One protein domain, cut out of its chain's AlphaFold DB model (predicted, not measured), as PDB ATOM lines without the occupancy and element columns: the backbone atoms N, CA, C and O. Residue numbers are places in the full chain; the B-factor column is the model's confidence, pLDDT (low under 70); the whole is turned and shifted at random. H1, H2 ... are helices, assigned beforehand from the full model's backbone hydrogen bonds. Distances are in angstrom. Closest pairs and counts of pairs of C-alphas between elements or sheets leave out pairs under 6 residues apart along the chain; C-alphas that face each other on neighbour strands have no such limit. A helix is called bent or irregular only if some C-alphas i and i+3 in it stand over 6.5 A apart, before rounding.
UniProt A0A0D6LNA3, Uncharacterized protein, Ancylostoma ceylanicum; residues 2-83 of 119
ATOM      1  N   THR A   2      -7.881  62.935   3.472       76.50
ATOM      2  CA  THR A   2      -7.690  61.660   4.207       76.50
ATOM      3  C   THR A   2      -8.838  61.281   5.154       76.50
ATOM      4  O   THR A   2      -9.201  60.116   5.254       76.50
ATOM      5  N   SER A   3      -9.466  62.261   5.812       85.25
ATOM      6  CA  SER A   3     -10.608  62.017   6.705       85.25
ATOM      7  C   SER A   3     -11.851  61.490   5.984       85.25
ATOM      8  O   SER A   3     -12.588  60.691   6.549       85.25
ATOM      9  N   GLN A   4     -12.085  61.911   4.738       86.06
ATOM     10  CA  GLN A   4     -13.240  61.463   3.955       86.06
ATOM     11  C   GLN A   4     -13.088  60.003   3.538       86.06
ATOM     12  O   GLN A   4     -14.046  59.247   3.643       86.06
ATOM     13  N   ILE A   5     -11.877  59.606   3.139       83.69
ATOM     14  CA  ILE A   5     -11.551  58.221   2.783       83.69
ATOM     15  C   ILE A   5     -11.767  57.307   3.993       83.69
ATOM     16  O   ILE A   5     -12.445  56.293   3.883       83.69
ATOM     17  N   TYR A   6     -11.279  57.716   5.168       83.62
ATOM     18  CA  TYR A   6     -11.433  56.932   6.394       83.62
ATOM     19  C   TYR A   6     -12.902  56.727   6.794       83.62
ATOM     20  O   TYR A   6     -13.301  55.637   7.197       83.62
ATOM     21  N   ILE A   7     -13.726  57.770   6.660       88.00
ATOM     22  CA  ILE A   7     -15.164  57.674   6.942       88.00
ATOM     23  C   ILE A   7     -15.861  56.780   5.910       88.00
ATOM     24  O   ILE A   7     -16.687  55.953   6.287       88.00
ATOM     25  N   ALA A   8     -15.533  56.931   4.623       85.31
ATOM     26  CA  ALA A   8     -16.137  56.147   3.550       85.31
ATOM     27  C   ALA A   8     -15.862  54.646   3.717       85.31
ATOM     28  O   ALA A   8     -16.799  53.856   3.640       85.31
ATOM     29  N   ASP A   9     -14.622  54.265   4.028       82.69
ATOM     30  CA  ASP A   9     -14.245  52.867   4.272       82.69
ATOM     31  C   ASP A   9     -15.049  52.254   5.434       82.69
ATOM     32  O   ASP A   9     -15.633  51.171   5.324       82.69
ATOM     33  N   GLY A  10     -15.203  53.012   6.526       83.88
ATOM     34  CA  GLY A  10     -16.011  52.600   7.673       83.88
ATOM     35  C   GLY A  10     -17.498  52.400   7.351       83.88
ATOM     36  O   GLY A  10     -18.123  51.500   7.920       83.88
ATOM     37  N   ILE A  11     -18.063  53.205   6.443       84.12
ATOM     38  CA  ILE A  11     -19.458  53.089   5.988       84.12
ATOM     39  C   ILE A  11     -19.616  51.891   5.047       84.12
ATOM     40  O   ILE A  11     -20.497  51.062   5.271       84.12
ATOM     41  N   VAL A  12     -18.736  51.744   4.055       82.25
ATOM     42  CA  VAL A  12     -18.764  50.638   3.082       82.25
ATOM     43  C   VAL A  12     -18.639  49.285   3.785       82.25
ATOM     44  O   VAL A  12     -19.419  48.369   3.516       82.25
ATOM     45  N   GLY A  13     -17.730  49.158   4.758       79.06
ATOM     46  CA  GLY A  13     -17.618  47.943   5.569       79.06
ATOM     47  C   GLY A  13     -18.889  47.642   6.376       79.06
ATOM     48  O   GLY A  13     -19.237  46.481   6.598       79.06
ATOM     49  N   ASN A  14     -19.624  48.674   6.784       78.19
ATOM     50  CA  ASN A  14     -20.875  48.538   7.525       78.19
ATOM     51  C   ASN A  14     -22.065  48.140   6.628       78.19
ATOM     52  O   ASN A  14     -23.014  47.533   7.120       78.19
ATOM     53  N   GLU A  15     -22.009  48.461   5.334       78.81
ATOM     54  CA  GLU A  15     -23.009  48.080   4.326       78.81
ATOM     55  C   GLU A  15     -22.771  46.671   3.765       78.81
ATOM     56  O   GLU A  15     -23.725  45.946   3.477       78.81
ATOM     57  N   LEU A  16     -21.505  46.263   3.631       75.31
ATOM     58  CA  LEU A  16     -21.130  44.982   3.031       75.31
ATOM     59  C   LEU A  16     -21.347  43.791   3.979       75.31
ATOM     60  O   LEU A  16     -21.657  42.681   3.534       75.31
ATOM     61  N   PHE A  17     -21.185  44.001   5.291       73.06
ATOM     62  CA  PHE A  17     -21.252  42.938   6.292       73.06
ATOM     63  C   PHE A  17     -22.516  43.024   7.164       73.06
ATOM     64  O   PHE A  17     -22.709  44.016   7.867       73.06
ATOM     65  N   PRO A  18     -23.341  41.958   7.247       71.19
ATOM     66  CA  PRO A  18     -24.461  41.924   8.177       71.19
ATOM     67  C   PRO A  18     -23.981  41.954   9.635       71.19
ATOM     68  O   PRO A  18     -22.933  41.398   9.985       71.19
ATOM     69  N   THR A  19     -24.794  42.555  10.510       80.12
ATOM     70  CA  THR A  19     -24.502  42.801  11.936       80.12
ATOM     71  C   THR A  19     -23.819  41.644  12.686       80.12
ATOM     72  O   THR A  19     -22.872  41.929  13.419       80.12
ATOM     73  N   PRO A  20     -24.180  40.356  12.494       76.75
ATOM     74  CA  PRO A  20     -23.536  39.253  13.211       76.75
ATOM     75  C   PRO A  20     -22.050  39.037  12.884       76.75
ATOM     76  O   PRO A  20     -21.336  38.466  13.703       76.75
ATOM     77  N   ILE A  21     -21.578  39.437  11.697       79.06
ATOM     78  CA  ILE A  21     -20.175  39.248  11.273       79.06
ATOM     79  C   ILE A  21     -19.396  40.554  11.154       79.06
ATOM     80  O   ILE A  21     -18.180  40.533  10.982       79.06
ATOM     81  N   ARG A  22     -20.073  41.692  11.306       83.06
ATOM     82  CA  ARG A  22     -19.465  43.019  11.217       83.06
ATOM     83  C   ARG A  22     -18.314  43.225  12.206       83.06
ATOM     84  O   ARG A  22     -17.270  43.728  11.810       83.06
ATOM     85  N   ASN A  23     -18.448  42.771  13.456       86.50
ATOM     86  CA  ASN A  23     -17.360  42.866  14.442       86.50
ATOM     87  C   ASN A  23     -16.119  42.052  14.038       86.50
ATOM     88  O   ASN A  23     -14.994  42.455  14.335       86.50
ATOM     89  N   LEU A  24     -16.308  40.923  13.346       87.25
ATOM     90  CA  LEU A  24     -15.210  40.109  12.825       87.25
ATOM     91  C   LEU A  24     -14.518  40.814  11.648       87.25
ATOM     92  O   LEU A  24     -13.291  40.877  11.624       87.25
ATOM     93  N   GLY A  25     -15.292  41.403  10.730       86.06
ATOM     94  CA  GLY A  25     -14.760  42.220   9.631       86.06
ATOM     95  C   GLY A  25     -13.954  43.421  10.133       86.06
ATOM     96  O   GLY A  25     -12.811  43.609   9.724       86.06
ATOM     97  N   TYR A  26     -14.487  44.167  11.107       87.00
ATOM     98  CA  TYR A  26     -13.766  45.279  11.741       87.00
ATOM     99  C   TYR A  26     -12.481  44.826  12.442       87.00
ATOM    100  O   TYR A  26     -11.451  45.488  12.336       87.00
ATOM    101  N   SER A  27     -12.509  43.684  13.131       90.19
ATOM    102  CA  SER A  27     -11.309  43.135  13.776       90.19
ATOM    103  C   SER A  27     -10.230  42.781  12.750       90.19
ATOM    104  O   SER A  27      -9.053  43.053  12.977       90.19
ATOM    105  N   PHE A  28     -10.624  42.223  11.602       90.00
ATOM    106  CA  PHE A  28      -9.706  41.897  10.511       90.00
ATOM    107  C   PHE A  28      -9.072  43.151   9.890       90.00
ATOM    108  O   PHE A  28      -7.848  43.210   9.754       90.00
ATOM    109  N   LEU A  29      -9.872  44.185   9.607       88.06
ATOM    110  CA  LEU A  29      -9.373  45.480   9.120       88.06
ATOM    111  C   LEU A  29      -8.355  46.099  10.088       88.06
ATOM    112  O   LEU A  29      -7.303  46.583   9.670       88.06
ATOM    113  N   GLN A  30      -8.612  46.015  11.395       90.12
ATOM    114  CA  GLN A  30      -7.691  46.531  12.411       90.12
ATOM    115  C   GLN A  30      -6.364  45.760  12.475       90.12
ATOM    116  O   GLN A  30      -5.325  46.362  12.751       90.12
ATOM    117  N   ILE A  31      -6.364  44.451  12.206       94.56
ATOM    118  CA  ILE A  31      -5.123  43.667  12.093       94.56
ATOM    119  C   ILE A  31      -4.311  44.148  10.888       94.56
ATOM    120  O   ILE A  31      -3.106  44.365  11.018       94.56
ATOM    121  N   TRP A  32      -4.965  44.373   9.747       90.94
ATOM    122  CA  TRP A  32      -4.304  44.877   8.543       90.94
ATOM    123  C   TRP A  32      -3.715  46.277   8.744       90.94
ATOM    124  O   TRP A  32      -2.561  46.524   8.396       90.94
ATOM    125  N   ASN A  33      -4.457  47.170   9.405       90.75
ATOM    126  CA  ASN A  33      -3.970  48.500   9.768       90.75
ATOM    127  C   ASN A  33      -2.683  48.412  10.610       90.75
ATOM    128  O   ASN A  33      -1.671  49.035  10.288       90.75
ATOM    129  N   ARG A  34      -2.678  47.554  11.640       93.88
ATOM    130  CA  ARG A  34      -1.490  47.336  12.480       93.88
ATOM    131  C   ARG A  34      -0.325  46.735  11.701       93.88
ATOM    132  O   ARG A  34       0.810  47.137  11.940       93.88
ATOM    133  N   ALA A  35      -0.582  45.816  10.770       94.62
ATOM    134  CA  ALA A  35       0.460  45.279   9.900       94.62
ATOM    135  C   ALA A  35       1.116  46.392   9.066       94.62
ATOM    136  O   ALA A  35       2.341  46.469   9.017       94.62
ATOM    137  N   GLY A  36       0.325  47.314   8.506       91.00
ATOM    138  CA  GLY A  36       0.839  48.487   7.792       91.00
ATOM    139  C   GLY A  36       1.735  49.377   8.662       91.00
ATOM    140  O   GLY A  36       2.814  49.777   8.228       91.00
ATOM    141  N   VAL A  37       1.350  49.617   9.920       92.50
ATOM    142  CA  VAL A  37       2.173  50.384  10.876       92.50
ATOM    143  C   VAL A  37       3.506  49.687  11.165       92.50
ATOM    144  O   VAL A  37       4.539  50.352  11.224       92.50
ATOM    145  N   VAL A  38       3.508  48.359  11.309       94.62
ATOM    146  CA  VAL A  38       4.741  47.579  11.522       94.62
ATOM    147  C   VAL A  38       5.645  47.615  10.289       94.62
ATOM    148  O   VAL A  38       6.862  47.699  10.436       94.62
ATOM    149  N   VAL A  39       5.074  47.584   9.083       91.19
ATOM    150  CA  VAL A  39       5.825  47.619   7.815       91.19
ATOM    151  C   VAL A  39       6.365  49.021   7.498       91.19
ATOM    152  O   VAL A  39       7.429  49.139   6.892       91.19
ATOM    153  N   SER A  40       5.693  50.082   7.955       90.06
ATOM    154  CA  SER A  40       6.066  51.485   7.718       90.06
ATOM    155  C   SER A  40       7.566  51.794   7.897       90.06
ATOM    156  O   SER A  40       8.179  52.267   6.940       90.06
ATOM    157  N   PRO A  41       8.211  51.530   9.053       90.44
ATOM    158  CA  PRO A  41       9.630  51.850   9.240       90.44
ATOM    159  C   PRO A  41      10.560  51.124   8.255       90.44
ATOM    160  O   PRO A  41      11.571  51.693   7.854       90.44
ATOM    161  N   PHE A  42      10.212  49.913   7.808       88.31
ATOM    162  CA  PHE A  42      11.011  49.172   6.824       88.31
ATOM    163  C   PHE A  42      10.975  49.833   5.444       88.31
ATOM    164  O   PHE A  42      11.986  49.856   4.745       88.31
ATOM    165  N   VAL A  43       9.835  50.418   5.067       86.75
ATOM    166  CA  VAL A  43       9.724  51.199   3.828       86.75
ATOM    167  C   VAL A  43      10.589  52.454   3.919       86.75
ATOM    168  O   VAL A  43      11.306  52.760   2.974       86.75
ATOM    169  N   PHE A  44      10.608  53.145   5.060       85.88
ATOM    170  CA  PHE A  44      11.465  54.324   5.233       85.88
ATOM    171  C   PHE A  44      12.957  53.985   5.299       85.88
ATOM    172  O   PHE A  44      13.762  54.772   4.816       85.88
ATOM    173  N   TYR A  45      13.338  52.801   5.787       86.69
ATOM    174  CA  TYR A  45      14.733  52.350   5.742       86.69
ATOM    175  C   TYR A  45      15.271  52.215   4.303       86.69
ATOM    176  O   TYR A  45      16.452  52.425   4.048       86.69
ATOM    177  N   SER A  46      14.400  51.955   3.321       80.12
ATOM    178  CA  SER A  46      14.796  51.921   1.902       80.12
ATOM    179  C   SER A  46      15.254  53.280   1.339       80.12
ATOM    180  O   SER A  46      15.843  53.329   0.257       80.12
ATOM    181  N   MET A  47      15.037  54.377   2.079       84.25
ATOM    182  CA  MET A  47      15.518  55.718   1.736       84.25
ATOM    183  C   MET A  47      17.049  55.804   1.686       84.25
ATOM    184  O   MET A  47      17.575  56.586   0.893       84.25
ATOM    185  N   ASP A  48      17.750  54.975   2.468       80.31
ATOM    186  CA  ASP A  48      19.218  54.948   2.530       80.31
ATOM    187  C   ASP A  48      19.858  54.482   1.209       80.31
ATOM    188  O   ASP A  48      20.990  54.847   0.898       80.31
ATOM    189  N   LEU A  49      19.126  53.705   0.402       80.81
ATOM    190  CA  LEU A  49      19.542  53.310  -0.947       80.81
ATOM    191  C   LEU A  49      19.246  54.406  -1.973       80.81
ATOM    192  O   LEU A  49      20.081  54.688  -2.834       80.81
ATOM    193  N   TRP A  50      18.051  55.005  -1.915       82.44
ATOM    194  CA  TRP A  50      17.650  56.063  -2.838       82.44
ATOM    195  C   TRP A  50      16.505  56.908  -2.263       82.44
ATOM    196  O   TRP A  50      15.431  56.399  -1.951       82.44
ATOM    197  N   ILE A  51      16.710  58.230  -2.200       82.44
ATOM    198  CA  ILE A  51      15.788  59.202  -1.578       82.44
ATOM    199  C   ILE A  51      14.335  59.099  -2.094       82.44
ATOM    200  O   ILE A  51      13.392  59.364  -1.352       82.44
ATOM    201  N   ALA A  52      14.151  58.728  -3.367       86.69
ATOM    202  CA  ALA A  52      12.850  58.675  -4.039       86.69
ATOM    203  C   ALA A  52      12.133  57.318  -3.893       86.69
ATOM    204  O   ALA A  52      10.928  57.224  -4.117       86.69
ATOM    205  N   LEU A  53      12.856  56.268  -3.503       87.62
ATOM    206  CA  LEU A  53      12.368  54.889  -3.426       87.62
ATOM    207  C   LEU A  53      11.168  54.701  -2.479       87.62
ATOM    208  O   LEU A  53      10.167  54.137  -2.929       87.62
ATOM    209  N   PRO A  54      11.173  55.212  -1.227       88.44
ATOM    210  CA  PRO A  54      10.010  55.086  -0.346       88.44
ATOM    211  C   PRO A  54       8.764  55.752  -0.939       88.44
ATOM    212  O   PRO A  54       7.668  55.207  -0.843       88.44
ATOM    213  N   TYR A  55       8.917  56.890  -1.620       89.62
ATOM    214  CA  TYR A  55       7.801  57.580  -2.269       89.62
ATOM    215  C   TYR A  55       7.240  56.782  -3.452       89.62
ATOM    216  O   TYR A  55       6.020  56.710  -3.614       89.62
ATOM    217  N   CYS A  56       8.101  56.131  -4.238       91.12
ATOM    218  CA  CYS A  56       7.674  55.224  -5.304       91.12
ATOM    219  C   CYS A  56       6.892  54.024  -4.749       91.12
ATOM    220  O   CYS A  56       5.837  53.690  -5.289       91.12
ATOM    221  N   ILE A  57       7.360  53.412  -3.653       91.12
ATOM    222  CA  ILE A  57       6.658  52.298  -2.995       91.12
ATOM    223  C   ILE A  57       5.281  52.748  -2.503       91.12
ATOM    224  O   ILE A  57       4.285  52.093  -2.796       91.12
ATOM    225  N   MET A  58       5.205  53.879  -1.800       90.25
ATOM    226  CA  MET A  58       3.933  54.393  -1.279       90.25
ATOM    227  C   MET A  58       2.954  54.724  -2.407       90.25
ATOM    228  O   MET A  58       1.778  54.383  -2.321       90.25
ATOM    229  N   THR A  59       3.445  55.309  -3.503       91.94
ATOM    230  CA  THR A  59       2.623  55.594  -4.690       91.94
ATOM    231  C   THR A  59       2.088  54.306  -5.310       91.94
ATOM    232  O   THR A  59       0.901  54.217  -5.611       91.94
ATOM    233  N   PHE A  60       2.933  53.286  -5.458       94.12
ATOM    234  CA  PHE A  60       2.524  51.990  -5.994       94.12
ATOM    235  C   PHE A  60       1.473  51.304  -5.110       94.12
ATOM    236  O   PHE A  60       0.475  50.803  -5.625       94.12
ATOM    237  N   LEU A  61       1.648  51.345  -3.786       91.38
ATOM    238  CA  LEU A  61       0.666  50.825  -2.833       91.38
ATOM    239  C   LEU A  61      -0.673  51.568  -2.934       91.38
ATOM    240  O   LEU A  61      -1.710  50.915  -2.972       91.38
ATOM    241  N   CYS A  62      -0.666  52.899  -3.049       91.00
ATOM    242  CA  CYS A  62      -1.890  53.682  -3.241       91.00
ATOM    243  C   CYS A  62      -2.599  53.364  -4.565       91.00
ATOM    244  O   CYS A  62      -3.827  53.307  -4.600       91.00
ATOM    245  N   VAL A  63      -1.851  53.151  -5.652       94.38
ATOM    246  CA  VAL A  63      -2.436  52.767  -6.947       94.38
ATOM    247  C   VAL A  63      -3.074  51.386  -6.857       94.38
ATOM    248  O   VAL A  63      -4.206  51.217  -7.304       94.38
ATOM    249  N   ILE A  64      -2.393  50.414  -6.242       93.50
ATOM    250  CA  ILE A  64      -2.966  49.081  -6.017       93.50
ATOM    251  C   ILE A  64      -4.235  49.175  -5.177       93.50
ATOM    252  O   ILE A  64      -5.233  48.571  -5.550       93.50
ATOM    253  N   ASP A  65      -4.204  49.922  -4.073       89.00
ATOM    254  CA  ASP A  65      -5.356  50.105  -3.187       89.00
ATOM    255  C   ASP A  65      -6.552  50.703  -3.938       89.00
ATOM    256  O   ASP A  65      -7.643  50.144  -3.900       89.00
ATOM    257  N   THR A  66      -6.321  51.753  -4.730       89.31
ATOM    258  CA  THR A  66      -7.365  52.404  -5.538       89.31
ATOM    259  C   THR A  66      -7.964  51.443  -6.566       89.31
ATOM    260  O   THR A  66      -9.181  51.299  -6.652       89.31
ATOM    261  N   VAL A  67      -7.117  50.734  -7.321       90.94
ATOM    262  CA  VAL A  67      -7.566  49.774  -8.344       90.94
ATOM    263  C   VAL A  67      -8.299  48.600  -7.701       90.94
ATOM    264  O   VAL A  67      -9.332  48.159  -8.205       90.94
ATOM    265  N   ALA A  68      -7.787  48.088  -6.581       87.69
ATOM    266  CA  ALA A  68      -8.428  47.015  -5.842       87.69
ATOM    267  C   ALA A  68      -9.788  47.467  -5.309       87.69
ATOM    268  O   ALA A  68     -10.755  46.729  -5.454       87.69
ATOM    269  N   PHE A  69      -9.885  48.676  -4.760       84.31
ATOM    270  CA  PHE A  69     -11.142  49.236  -4.283       84.31
ATOM    271  C   PHE A  69     -12.165  49.363  -5.420       84.31
ATOM    272  O   PHE A  69     -13.287  48.893  -5.274       84.31
ATOM    273  N   GLU A  70     -11.780  49.891  -6.583       85.19
ATOM    274  CA  GLU A  70     -12.683  50.017  -7.737       85.19
ATOM    275  C   GLU A  70     -13.097  48.667  -8.346       85.19
ATOM    276  O   GLU A  70     -14.227  48.515  -8.806       85.19
ATOM    277  N   CYS A  71     -12.202  47.672  -8.360       83.50
ATOM    278  CA  CYS A  71     -12.464  46.383  -9.006       83.50
ATOM    279  C   CYS A  71     -13.138  45.357  -8.083       83.50
ATOM    280  O   CYS A  71     -13.951  44.556  -8.550       83.50
ATOM    281  N   LEU A  72     -12.771  45.319  -6.797       77.25
ATOM    282  CA  LEU A  72     -13.293  44.346  -5.829       77.25
ATOM    283  C   LEU A  72     -14.574  44.826  -5.160       77.25
ATOM    284  O   LEU A  72     -15.296  43.983  -4.624       77.25
ATOM    285  N   LEU A  73     -14.848  46.134  -5.155       74.69
ATOM    286  CA  LEU A  73     -16.063  46.675  -4.572       74.69
ATOM    287  C   LEU A  73     -17.154  46.787  -5.650       74.69
ATOM    288  O   LEU A  73     -17.193  47.764  -6.395       74.69
ATOM    289  N   PRO A  74     -18.063  45.801  -5.774       62.66
ATOM    290  CA  PRO A  74     -19.244  45.978  -6.606       62.66
ATOM    291  C   PRO A  74     -20.084  47.122  -6.035       62.66
ATOM    292  O   PRO A  74     -20.237  47.206  -4.820       62.66
ATOM    293  N   GLU A  75     -20.660  47.961  -6.899       63.12
ATOM    294  CA  GLU A  75     -21.502  49.106  -6.521       63.12
ATOM    295  C   GLU A  75     -22.504  48.725  -5.404       63.12
ATOM    296  O   GLU A  75     -23.502  48.028  -5.639       63.12
ATOM    297  N   THR A  76     -22.213  49.148  -4.166       60.12
ATOM    298  CA  THR A  76     -23.044  48.890  -2.974       60.12
ATOM    299  C   THR A  76     -24.183  49.900  -2.842       60.12
ATOM    300  O   THR A  76     -25.153  49.660  -2.119       60.12
ATOM    301  N   LYS A  77     -24.116  51.013  -3.583       54.06
ATOM    302  CA  LYS A  77     -25.061  52.125  -3.492       54.06
ATOM    303  C   LYS A  77     -26.452  51.713  -3.992       54.06
ATOM    304  O   LYS A  77     -26.695  51.585  -5.188       54.06
ATOM    305  N   GLY A  78     -27.388  51.532  -3.058       51.81
ATOM    306  CA  GLY A  78     -28.814  51.334  -3.357       51.81
ATOM    307  C   GLY A  78     -29.311  49.885  -3.371       51.81
ATOM    308  O   GLY A  78     -30.460  49.651  -3.746       51.81
ATOM    309  N   ARG A  79     -28.506  48.901  -2.940       54.59
ATOM    310  CA  ARG A  79     -29.018  47.542  -2.687       54.59
ATOM    311  C   ARG A  79     -29.577  47.435  -1.269       54.59
ATOM    312  O   ARG A  79     -28.991  47.938  -0.318       54.59
ATOM    313  N   HIS A  80     -30.723  46.771  -1.135       48.50
ATOM    314  CA  HIS A  80     -31.375  46.547   0.154       48.50
ATOM    315  C   HIS A  80     -30.441  45.732   1.062       48.50
ATOM    316  O   HIS A  80     -30.034  44.628   0.686       48.50
ATOM    317  N   LEU A  81     -30.084  46.277   2.230       54.62
ATOM    318  CA  LEU A  81     -29.220  45.602   3.198       54.62
ATOM    319  C   LEU A  81     -29.825  44.239   3.546       54.62
ATOM    320  O   LEU A  81     -30.953  44.140   4.034       54.62
ATOM    321  N   VAL A  82     -29.064  43.171   3.315       54.03
ATOM    322  CA  VAL A  82     -29.425  41.841   3.805       54.03
ATOM    323  C   VAL A  82     -29.134  41.833   5.304       54.03
ATOM    324  O   VAL A  82     -28.081  41.389   5.745       54.03
ATOM    325  N   GLU A  83     -30.060  42.358   6.108       54.28
ATOM    326  CA  GLU A  83     -29.934  42.367   7.573       54.28
ATOM    327  C   GLU A  83     -29.845  40.950   8.164       54.28
ATOM    328  O   GLU A  83     -29.357  40.757   9.278       54.28
TER     329      GLU A  83
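Overview. This is residues 2 to 83 of the 119 residues of an uncharacterized protein of Ancylostoma ceylanicum (UniProt A0A0D6LNA3). A long, kinked helix, H2, has a shorter helix folded back from each end, H1 and H3, in an open rod. The printed part has 82 residues with three named helices, H1, H2, H3 along the chain, and no named strand: all helix. It is loose, with a radius of gyration of the C-alphas of 16.1 A, and spans 51 by 23 by 20 A.

Arrangement. H2, residues 19 to 48, has a kink of 26 degrees near residue 39 and is irregular: C-alphas 20 and 23 are 7.3 A apart. H3, residues 53 to 72, touches H2 with residues 53 to 57 alone, the closest C-alphas being Val 43 and Pro 54, 5.7 A; this helical hairpin has a shallow tilt of 23 degrees, opposite ways. H1, residues 2 to 16, touches H2 with residues 13 to 14 alone, the closest C-alphas being Asn 14 and Arg 22, 6.8 A; this helical hairpin has an only just steep tilt of 35.2 degrees, opposite ways. H1 and H3 are apart. Every O i to N i+4 pair is within hydrogen-bond range in H1 and H3, 19 of 26 in H2.

Along the chain. H2 measures 46.3 A, H3 27.8 A and H1 21.5 A from first to last C-alpha. C-alpha 2 is at (-7.690, 61.660, 4.207), C-alpha 72 at (-13.293, 44.346, -5.829).

Size, cuts and confidence. The printed part has no cut; both links are tight. Residues 74 to 83 have pLDDT under 70.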